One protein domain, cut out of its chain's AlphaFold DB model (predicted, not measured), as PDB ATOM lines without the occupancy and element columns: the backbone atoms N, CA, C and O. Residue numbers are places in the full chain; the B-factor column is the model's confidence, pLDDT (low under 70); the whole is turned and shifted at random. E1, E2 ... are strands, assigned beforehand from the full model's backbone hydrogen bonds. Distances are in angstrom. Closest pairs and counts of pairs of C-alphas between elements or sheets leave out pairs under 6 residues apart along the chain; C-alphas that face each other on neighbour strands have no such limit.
ATOM      1  N   LYS A 353     -38.095  32.241  22.309       85.06
ATOM      2  CA  LYS A 353     -36.762  31.929  22.818       85.06
ATOM      3  C   LYS A 353     -36.407  32.938  23.895       85.06
ATOM      4  O   LYS A 353     -36.645  34.131  23.725       85.06
ATOM      5  N   ILE A 354     -35.795  32.473  24.975       80.31
ATOM      6  CA  ILE A 354     -35.201  33.366  25.969       80.31
ATOM      7  C   ILE A 354     -33.823  33.776  25.449       80.31
ATOM      8  O   ILE A 354     -33.033  32.931  25.023       80.31
ATOM      9  N   ARG A 355     -33.549  35.080  25.432       79.06
ATOM     10  CA  ARG A 355     -32.243  35.624  25.052       79.06
ATOM     11  C   ARG A 355     -31.751  36.596  26.102       79.06
ATOM     12  O   ARG A 355     -32.531  37.406  26.594       79.06
ATOM     13  N   LEU A 356     -30.457  36.551  26.384       76.94
ATOM     14  CA  LEU A 356     -29.795  37.612  27.123       76.94
ATOM     15  C   LEU A 356     -29.421  38.731  26.136       76.94
ATOM     16  O   LEU A 356     -28.842  38.467  25.080       76.94
ATOM     17  N   VAL A 357     -29.816  39.964  26.445       76.50
ATOM     18  CA  VAL A 357     -29.562  41.152  25.614       76.50
ATOM     19  C   VAL A 357     -28.924  42.260  26.446       76.50
ATOM     20  O   VAL A 357     -29.182  42.369  27.646       76.50
ATOM     21  N   SER A 358     -28.109  43.087  25.798       72.69
ATOM     22  CA  SER A 358     -27.479  44.285  26.372       72.69
ATOM     23  C   SER A 358     -28.504  45.417  26.507       72.69
ATOM     24  O   SER A 358     -29.630  45.302  25.999       72.69
ATOM     25  N   PRO A 359     -28.152  46.544  27.156       68.50
ATOM     26  CA  PRO A 359     -29.074  47.665  27.346       68.50
ATOM     27  C   PRO A 359     -29.550  48.262  26.023       68.50
ATOM     28  O   PRO A 359     -30.707  48.660  25.906       68.50
ATOM     29  N   ASP A 360     -28.669  48.269  25.020       68.12
ATOM     30  CA  ASP A 360     -28.929  48.741  23.658       68.12
ATOM     31  C   ASP A 360     -29.745  47.746  22.808       68.12
ATOM     32  O   ASP A 360     -30.118  48.047  21.676       68.12
ATOM     33  N   GLY A 361     -30.058  46.562  23.350       63.84
ATOM     34  CA  GLY A 361     -30.840  45.527  22.681       63.84
ATOM     35  C   GLY A 361     -30.078  44.736  21.616       63.84
ATOM     36  O   GLY A 361     -30.701  43.927  20.920       63.84
ATOM     37  N   SER A 362     -28.763  44.939  21.482       65.31
ATOM     38  CA  SER A 362     -27.941  44.140  20.576       65.31
ATOM     39  C   SER A 362     -27.819  42.691  21.072       65.31
ATOM     40  O   SER A 362     -27.928  42.375  22.261       65.31
ATOM     41  N   LYS A 363     -27.696  41.757  20.121       61.88
ATOM     42  CA  LYS A 363     -27.457  40.347  20.441       61.88
ATOM     43  C   LYS A 363     -25.983  40.188  20.776       61.88
ATOM     44  O   LYS A 363     -25.140  40.628  20.004       61.88
ATOM     45  N   ILE A 364     -25.699  39.508  21.876       58.78
ATOM     46  CA  ILE A 364     -24.327  39.352  22.378       58.78
ATOM     47  C   ILE A 364     -23.786  37.944  22.082       58.78
ATOM     48  O   ILE A 364     -22.609  37.676  22.280       58.78
ATOM     49  N   PHE A 365     -24.629  37.053  21.552       64.75
ATOM     50  CA  PHE A 365     -24.343  35.626  21.455       64.75
ATOM     51  C   PHE A 365     -24.497  35.091  20.034       64.75
ATOM     52  O   PHE A 365     -25.545  35.281  19.407       64.75
ATOM     53  N   ASP A 366     -23.495  34.332  19.597       51.66
ATOM     54  CA  ASP A 366     -23.615  33.316  18.551       51.66
ATOM     55  C   ASP A 366     -23.893  31.954  19.205       51.66
ATOM     56  O   ASP A 366     -23.407  31.672  20.300       51.66
ATOM     57  N   SER A 367     -24.696  31.093  18.567       52.69
ATOM     58  CA  SER A 367     -24.940  29.742  19.097       52.69
ATOM     59  C   SER A 367     -24.911  28.664  18.024       52.69
ATOM     60  O   SER A 367     -25.566  28.796  16.986       52.69
ATOM     61  N   LYS A 368     -24.303  27.533  18.383       46.41
ATOM     62  CA  LYS A 368     -24.733  26.192  17.978       46.41
ATOM     63  C   LYS A 368     -25.234  25.478  19.240       46.41
ATOM     64  O   LYS A 368     -24.644  25.625  20.303       46.41
ATOM     65  N   ASP A 369     -26.350  24.764  19.127       50.88
ATOM     66  CA  ASP A 369     -26.817  23.786  20.124       50.88
ATOM     67  C   ASP A 369     -27.243  24.309  21.513       50.88
ATOM     68  O   ASP A 369     -27.130  23.616  22.520       50.88
ATOM     69  N   GLY A 370     -27.810  25.518  21.585       54.69
ATOM     70  CA  GLY A 370     -28.535  25.993  22.779       54.69
ATOM     71  C   GLY A 370     -27.663  26.486  23.940       54.69
ATOM     72  O   GLY A 370     -28.194  27.094  24.868       54.69
ATOM     73  N   ILE A 371     -26.344  26.309  23.860       63.00
ATOM     74  CA  ILE A 371     -25.370  26.955  24.745       63.00
ATOM     75  C   ILE A 371     -25.008  28.317  24.139       63.00
ATOM     76  O   ILE A 371     -24.642  28.415  22.968       63.00
ATOM     77  N   GLN A 372     -25.142  29.377  24.936       63.00
ATOM     78  CA  GLN A 372     -24.754  30.740  24.571       63.00
ATOM     79  C   GLN A 372     -23.476  31.094  25.335       63.00
ATOM     80  O   GLN A 372     -23.476  31.089  26.564       63.00
ATOM     81  N   ILE A 373     -22.389  31.359  24.610       65.00
ATOM     82  CA  ILE A 373     -21.081  31.697  25.187       65.00
ATOM     83  C   ILE A 373     -20.869  33.204  25.035       65.00
ATOM     84  O   ILE A 373     -20.993  33.728  23.928       65.00
ATOM     85  N   MET A 374     -20.593  33.897  26.143       69.50
ATOM     86  CA  MET A 374     -20.177  35.302  26.128       69.50
ATOM     87  C   MET A 374     -18.658  35.367  26.225       69.50
ATOM     88  O   MET A 374     -18.098  35.036  27.269       69.50
ATOM     89  N   ASP A 375     -18.006  35.844  25.172       69.00
ATOM     90  CA  ASP A 375     -16.580  36.143  25.235       69.00
ATOM     91  C   ASP A 375     -16.372  37.484  25.945       69.00
ATOM     92  O   ASP A 375     -16.794  38.541  25.461       69.00
ATOM     93  N   VAL A 376     -15.728  37.438  27.113       71.50
ATOM     94  CA  VAL A 376     -15.361  38.634  27.879       71.50
ATOM     95  C   VAL A 376     -14.194  39.319  27.176       71.50
ATOM     96  O   VAL A 376     -13.099  38.764  27.077       71.50
ATOM     97  N   ARG A 377     -14.432  40.532  26.678       77.56
ATOM     98  CA  ARG A 377     -13.416  41.362  26.028       77.56
ATOM     99  C   ARG A 377     -12.785  42.333  27.019       77.56
ATOM    100  O   ARG A 377     -13.365  42.666  28.048       77.56
ATOM    101  N   GLU A 378     -11.587  42.804  26.698       79.75
ATOM    102  CA  GLU A 378     -10.815  43.697  27.570       79.75
ATOM    103  C   GLU A 378     -11.556  45.018  27.858       79.75
ATOM    104  O   GLU A 378     -11.500  45.542  28.966       79.75
ATOM    105  N   ASP A 379     -12.346  45.508  26.898       78.00
ATOM    106  CA  ASP A 379     -13.185  46.703  27.031       78.00
ATOM    107  C   ASP A 379     -14.432  46.507  27.913       78.00
ATOM    108  O   ASP A 379     -15.103  47.498  28.234       78.00
ATOM    109  N   MET A 380     -14.720  45.262  28.313       74.50
ATOM    110  CA  MET A 380     -15.783  44.869  29.243       74.50
ATOM    111  C   MET A 380     -15.286  44.745  30.691       74.50
ATOM    112  O   MET A 380     -16.097  44.714  31.611       74.50
ATOM    113  N   LEU A 381     -13.969  44.681  30.914       79.25
ATOM    114  CA  LEU A 381     -13.396  44.570  32.255       79.25
ATOM    115  C   LEU A 381     -13.574  45.881  33.038       79.25
ATOM    116  O   LEU A 381     -13.450  46.975  32.485       79.25
ATOM    117  N   ASN A 382     -13.813  45.769  34.350       80.62
ATOM    118  CA  ASN A 382     -13.984  46.896  35.283       80.62
ATOM    119  C   ASN A 382     -15.123  47.873  34.920       80.62
ATOM    120  O   ASN A 382     -15.061  49.054  35.273       80.62
ATOM    121  N   LYS A 383     -16.152  47.402  34.210       77.31
ATOM    122  CA  LYS A 383     -17.385  48.150  33.943       77.31
ATOM    123  C   LYS A 383     -18.579  47.319  34.386       77.31
ATOM    124  O   LYS A 383     -18.622  46.133  34.087       77.31
ATOM    125  N   ASP A 384     -19.561  47.967  35.002       73.06
ATOM    126  CA  ASP A 384     -20.861  47.345  35.241       73.06
ATOM    127  C   ASP A 384     -21.601  47.238  33.904       73.06
ATOM    128  O   ASP A 384     -21.884  48.257  33.259       73.06
ATOM    129  N   ILE A 385     -21.910  46.015  33.466       73.94
ATOM    130  CA  ILE A 385     -22.644  45.801  32.220       73.94
ATOM    131  C   ILE A 385     -24.029  45.259  32.551       73.94
ATOM    132  O   ILE A 385     -24.225  44.193  33.132       73.94
ATOM    133  N   TYR A 386     -25.038  46.023  32.153       75.25
ATOM    134  CA  TYR A 386     -26.425  45.697  32.442       75.25
ATOM    135  C   TYR A 386     -26.958  44.738  31.382       75.25
ATOM    136  O   TYR A 386     -27.175  45.121  30.237       75.25
ATOM    137  N   TYR A 387     -27.226  43.496  31.757       75.50
ATOM    138  CA  TYR A 387     -27.902  42.553  30.874       75.50
ATOM    139  C   TYR A 387     -29.324  42.326  31.348       75.50
ATOM    140  O   TYR A 387     -29.617  42.354  32.541       75.50
ATOM    141  N   LYS A 388     -30.218  42.051  30.402       76.31
ATOM    142  CA  LYS A 388     -31.566  41.589  30.722       76.31
ATOM    143  C   LYS A 388     -31.914  40.356  29.916       76.31
ATOM    144  O   LYS A 388     -31.625  40.268  28.720       76.31
ATOM    145  N   CYS A 389     -32.570  39.408  30.568       78.44
ATOM    146  CA  CYS A 389     -33.232  38.322  29.871       78.44
ATOM    147  C   CYS A 389     -34.500  38.867  29.210       78.44
ATOM    148  O   CYS A 389     -35.305  39.541  29.849       78.44
ATOM    149  N   LYS A 390     -34.685  38.581  27.924       80.88
ATOM    150  CA  LYS A 390     -35.866  38.977  27.160       80.88
ATOM    151  C   LYS A 390     -36.474  37.764  26.467       80.88
ATOM    152  O   LYS A 390     -35.758  36.950  25.879       80.88
ATOM    153  N   ILE A 391     -37.802  37.676  26.489       83.69
ATOM    154  CA  ILE A 391     -38.557  36.757  25.636       83.69
ATOM    155  C   ILE A 391     -38.538  37.315  24.213       83.69
ATOM    156  O   ILE A 391     -38.949  38.445  23.961       83.69
ATOM    157  N   VAL A 392     -38.029  36.529  23.271       85.00
ATOM    158  CA  VAL A 392     -38.017  36.872  21.850       85.00
ATOM    159  C   VAL A 392     -38.938  35.921  21.115       85.00
ATOM    160  O   VAL A 392     -38.694  34.717  21.075       85.00
ATOM    161  N   ILE A 393     -39.983  36.478  20.519       87.19
ATOM    162  CA  ILE A 393     -40.996  35.730  19.775       87.19
ATOM    163  C   ILE A 393     -40.547  35.614  18.327       87.19
ATOM    164  O   ILE A 393     -40.125  36.601  17.720       87.19
ATOM    165  N   GLU A 394     -40.597  34.403  17.780       83.75
ATOM    166  CA  GLU A 394     -40.078  34.142  16.436       83.75
ATOM    167  C   GLU A 394     -40.872  34.922  15.377       83.75
ATOM    168  O   GLU A 394     -40.270  35.593  14.528       83.75
ATOM    169  N   GLU A 395     -42.208  34.934  15.482       82.88
ATOM    170  CA  GLU A 395     -43.079  35.672  14.561       82.88
ATOM    171  C   GLU A 395     -42.921  37.196  14.652       82.88
ATOM    172  O   GLU A 395     -43.202  37.890  13.671       82.88
ATOM    173  N   ALA A 396     -42.408  37.740  15.763       84.19
ATOM    174  CA  ALA A 396     -42.285  39.189  15.951       84.19
ATOM    175  C   ALA A 396     -41.319  39.856  14.953       84.19
ATOM    176  O   ALA A 396     -41.399  41.058  14.722       84.19
ATOM    177  N   THR A 397     -40.446  39.073  14.305       79.25
ATOM    178  CA  THR A 397     -39.594  39.556  13.203       79.25
ATOM    179  C   THR A 397     -40.423  39.970  11.982       79.25
ATOM    180  O   THR A 397     -40.041  40.883  11.257       79.25
ATOM    181  N   ARG A 398     -41.554  39.291  11.741       81.38
ATOM    182  CA  ARG A 398     -42.501  39.592  10.654       81.38
ATOM    183  C   ARG A 398     -43.664  40.466  11.126       81.38
ATOM    184  O   ARG A 398     -44.249  41.180  10.320       81.38
ATOM    185  N   HIS A 399     -43.985  40.405  12.418       82.88
ATOM    186  CA  HIS A 399     -45.139  41.056  13.036       82.88
ATOM    187  C   HIS A 399     -44.726  41.792  14.325       82.88
ATOM    188  O   HIS A 399     -44.904  41.258  15.423       82.88
ATOM    189  N   PRO A 400     -44.156  43.009  14.227       83.19
ATOM    190  CA  PRO A 400     -43.561  43.715  15.369       83.19
ATOM    191  C   PRO A 400     -44.502  43.943  16.564       83.19
ATOM    192  O   PRO A 400     -44.046  43.932  17.713       83.19
ATOM    193  N   PHE A 401     -45.810  44.082  16.329       82.81
ATOM    194  CA  PHE A 401     -46.838  44.186  17.376       82.81
ATOM    195  C   PHE A 401     -46.905  42.988  18.338       82.81
ATOM    196  O   PHE A 401     -47.423  43.120  19.445       82.81
ATOM    197  N   LEU A 402     -46.343  41.836  17.958       87.12
ATOM    198  CA  LEU A 402     -46.238  40.650  18.814       87.12
ATOM    199  C   LEU A 402     -45.062  40.712  19.788       87.12
ATOM    200  O   LEU A 402     -44.915  39.825  20.612       87.12
ATOM    201  N   SER A 403     -44.202  41.727  19.729       85.12
ATOM    202  CA  SER A 403     -42.957  41.773  20.517       85.12
ATOM    203  C   SER A 403     -43.129  41.659  22.040       85.12
ATOM    204  O   SER A 403     -42.187  41.226  22.699       85.12
ATOM    205  N   ASN A 404     -44.308  42.002  22.564       85.88
ATOM    206  CA  ASN A 404     -44.642  42.026  23.994       85.88
ATOM    207  C   ASN A 404     -45.700  40.970  24.375       85.88
ATOM    208  O   ASN A 404     -46.380  41.098  25.391       85.88
ATOM    209  N   TYR A 405     -45.892  39.948  23.536       89.75
ATOM    210  CA  TYR A 405     -47.015  39.010  23.646       89.75
ATOM    211  C   TYR A 405     -47.104  38.288  24.997       89.75
ATOM    212  O   TYR A 405     -48.195  38.004  25.478       89.75
ATOM    213  N   TYR A 406     -45.969  38.008  25.636       89.56
ATOM    214  CA  TYR A 406     -45.916  37.273  26.903       89.56
ATOM    215  C   TYR A 406     -45.734  38.162  28.141       89.56
ATOM    216  O   TYR A 406     -45.705  37.637  29.253       89.56
ATOM    217  N   ASP A 407     -45.664  39.485  27.980       84.50
ATOM    218  CA  ASP A 407     -45.279  40.416  29.053       84.50
ATOM    219  C   ASP A 407     -46.242  40.418  30.256       84.50
ATOM    220  O   ASP A 407     -45.857  40.826  31.346       84.50
ATOM    221  N   GLN A 408     -47.493  39.978  30.076       79.88
ATOM    222  CA  GLN A 408     -48.503  39.949  31.148       79.88
ATOM    223  C   GLN A 408     -48.534  38.647  31.952       79.88
ATOM    224  O   GLN A 408     -49.170  38.591  33.000       79.88
ATOM    225  N   VAL A 409     -47.907  37.583  31.452       81.88
ATOM    226  CA  VAL A 409     -48.083  36.219  31.986       81.88
ATOM    227  C   VAL A 409     -46.763  35.513  32.264       81.88
ATOM    228  O   VAL A 409     -46.753  34.464  32.905       81.88
ATOM    229  N   MET A 410     -45.650  36.059  31.777       83.88
ATOM    230  CA  MET A 410     -44.318  35.518  32.001       83.88
ATOM    231  C   MET A 410     -43.373  36.605  32.489       83.88
ATOM    232  O   MET A 410     -43.176  37.623  31.830       83.88
ATOM    233  N   GLU A 411     -42.706  36.322  33.601       80.00
ATOM    234  CA  GLU A 411     -41.549  37.074  34.066       80.00
ATOM    235  C   GLU A 411     -40.280  36.270  33.771       80.00
ATOM    236  O   GLU A 411     -40.247  35.047  33.938       80.00
ATOM    237  N   VAL A 412     -39.220  36.947  33.320       77.62
ATOM    238  CA  VAL A 412     -37.923  36.308  33.083       77.62
ATOM    239  C   VAL A 412     -36.870  36.953  33.961       77.62
ATOM    240  O   VAL A 412     -36.620  38.152  33.876       77.62
ATOM    241  N   LEU A 413     -36.217  36.124  34.770       77.31
ATOM    242  CA  LEU A 413     -35.184  36.539  35.709       77.31
ATOM    243  C   LEU A 413     -33.836  35.954  35.291       77.31
ATOM    244  O   LEU A 413     -33.750  34.778  34.928       77.31
ATOM    245  N   LEU A 414     -32.783  36.764  35.378       77.25
ATOM    246  CA  LEU A 414     -31.408  36.276  35.348       77.25
ATOM    247  C   LEU A 414     -31.027  35.830  36.760       77.25
ATOM    248  O   LEU A 414     -31.233  36.567  37.724       77.25
ATOM    249  N   VAL A 415     -30.533  34.602  36.904       80.62
ATOM    250  CA  VAL A 415     -30.312  33.986  38.218       80.62
ATOM    251  C   VAL A 415     -28.963  33.275  38.248       80.62
ATOM    252  O   VAL A 415     -28.620  32.568  37.304       80.62
ATOM    253  N   SER A 416     -28.222  33.459  39.338       79.81
ATOM    254  CA  SER A 416     -27.045  32.668  39.704       79.81
ATOM    255  C   SER A 416     -27.422  31.663  40.790       79.81
ATOM    256  O   SER A 416     -28.455  31.809  41.454       79.81
ATOM    257  N   ARG A 417     -26.579  30.651  40.982       79.81
ATOM    258  CA  ARG A 417     -26.608  29.799  42.169       79.81
ATOM    259  C   ARG A 417     -25.279  29.915  42.896       79.81
ATOM    260  O   ARG A 417     -24.245  29.920  42.235       79.81
ATOM    261  N   ASP A 418     -25.326  30.042  44.216       81.12
ATOM    262  CA  ASP A 418     -24.124  29.932  45.043       81.12
ATOM    263  C   ASP A 418     -23.665  28.468  45.171       81.12
ATOM    264  O   ASP A 418     -24.300  27.550  44.640       81.12
ATOM    265  N   ASP A 419     -22.547  28.263  45.872       83.56
ATOM    266  CA  ASP A 419     -21.941  26.944  46.088       83.56
ATOM    267  C   ASP A 419     -22.867  25.981  46.861       83.56
ATOM    268  O   ASP A 419     -22.771  24.764  46.699       83.56
ATOM    269  N   ASP A 420     -23.814  26.523  47.632       82.25
ATOM    270  CA  ASP A 420     -24.837  25.777  48.372       82.25
ATOM    271  C   ASP A 420     -26.109  25.523  47.533       82.25
ATOM    272  O   ASP A 420     -27.048  24.852  47.970       82.25
ATOM    273  N   GLY A 421     -26.154  26.036  46.298       80.06
ATOM    274  CA  GLY A 421     -27.265  25.888  45.362       80.06
ATOM    275  C   GLY A 421     -28.412  26.885  45.556       80.06
ATOM    276  O   GLY A 421     -29.437  26.757  44.870       80.06
ATOM    277  N   ASN A 422     -28.270  27.879  46.436       81.25
ATOM    278  CA  ASN A 422     -29.273  28.916  46.657       81.25
ATOM    279  C   ASN A 422     -29.362  29.850  45.452       81.25
ATOM    280  O   ASN A 422     -28.366  30.245  44.852       81.25
ATOM    281  N   LYS A 423     -30.590  30.238  45.105       83.12
ATOM    282  CA  LYS A 423     -30.878  31.104  43.961       83.12
ATOM    283  C   LYS A 423     -30.627  32.572  44.316       83.12
ATOM    284  O   LYS A 423     -31.295  33.111  45.192       83.12
ATOM    285  N   ILE A 424     -29.753  33.231  43.562       79.94
ATOM    286  CA  ILE A 424     -29.475  34.668  43.661       79.94
ATOM    287  C   ILE A 424     -29.968  35.337  42.377       79.94
ATOM    288  O   ILE A 424     -29.515  34.999  41.286       79.94
ATOM    289  N   THR A 425     -30.908  36.277  42.479       74.81
ATOM    290  CA  THR A 425     -31.347  37.065  41.315       74.81
ATOM    291  C   THR A 425     -30.267  38.080  40.958       74.81
ATOM    292  O   THR A 425     -29.884  38.899  41.791       74.81
ATOM    293  N   ILE A 426     -29.785  38.032  39.718       67.75
ATOM    294  CA  ILE A 426     -28.750  38.932  39.215       67.75
ATOM    295  C   ILE A 426     -29.428  40.106  38.512       67.75
ATOM    296  O   ILE A 426     -30.147  39.920  37.531       67.75
TER     297      ILE A 426
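This is residues 353 to 426 of the 429 residues of an uncharacterized protein of Strongyloides papillosus (UniProt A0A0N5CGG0). What shape is this? It has little regular structure: two separate two-stranded hairpins, E1 with E2 and the smaller E3 with E4, joined by a long loop, while residues 376 to 384 of the E1 to E2 loop stick out. What builds it? The printed part has 74 residues, with no named helix and four named strands, E1 to E4 in chain order, holding 17 residues. The class is all strand, both sheets are antiparallel, and the whole is loose: radius of gyration of the C-alphas 14.6 A, spans 39 by 30 by 26 A.

Which strands pair first? E1, residues 353 to 357, and E2, residues 388 to 393, form an antiparallel hairpin at 142 degrees; N 355 and O 390, 2.9 A apart, are within hydrogen-bond range. Which pair next? E3, residues 415 to 417, and E4, residues 423 to 425, form an antiparallel hairpin at 146 degrees, with N 416 and O 424 within hydrogen-bond range at 2.8 A. Do the hairpins meet? E1 and E2 are each apart from E3 and E4.

Where does E1 begin? C-alpha 353 is at (-36.762, 31.929, 22.818). Where does E4 end? C-alpha 425 is at (-31.347, 37.065, 41.315). How long are the strands? E1 to E4 measure 12.0, 15.6, 6.8 and 6.5 A.

Which links are long? E1 to E2 and E2 to E3, with no cut. Where is confidence low? Residues 359 to 375 and 426 are under 70.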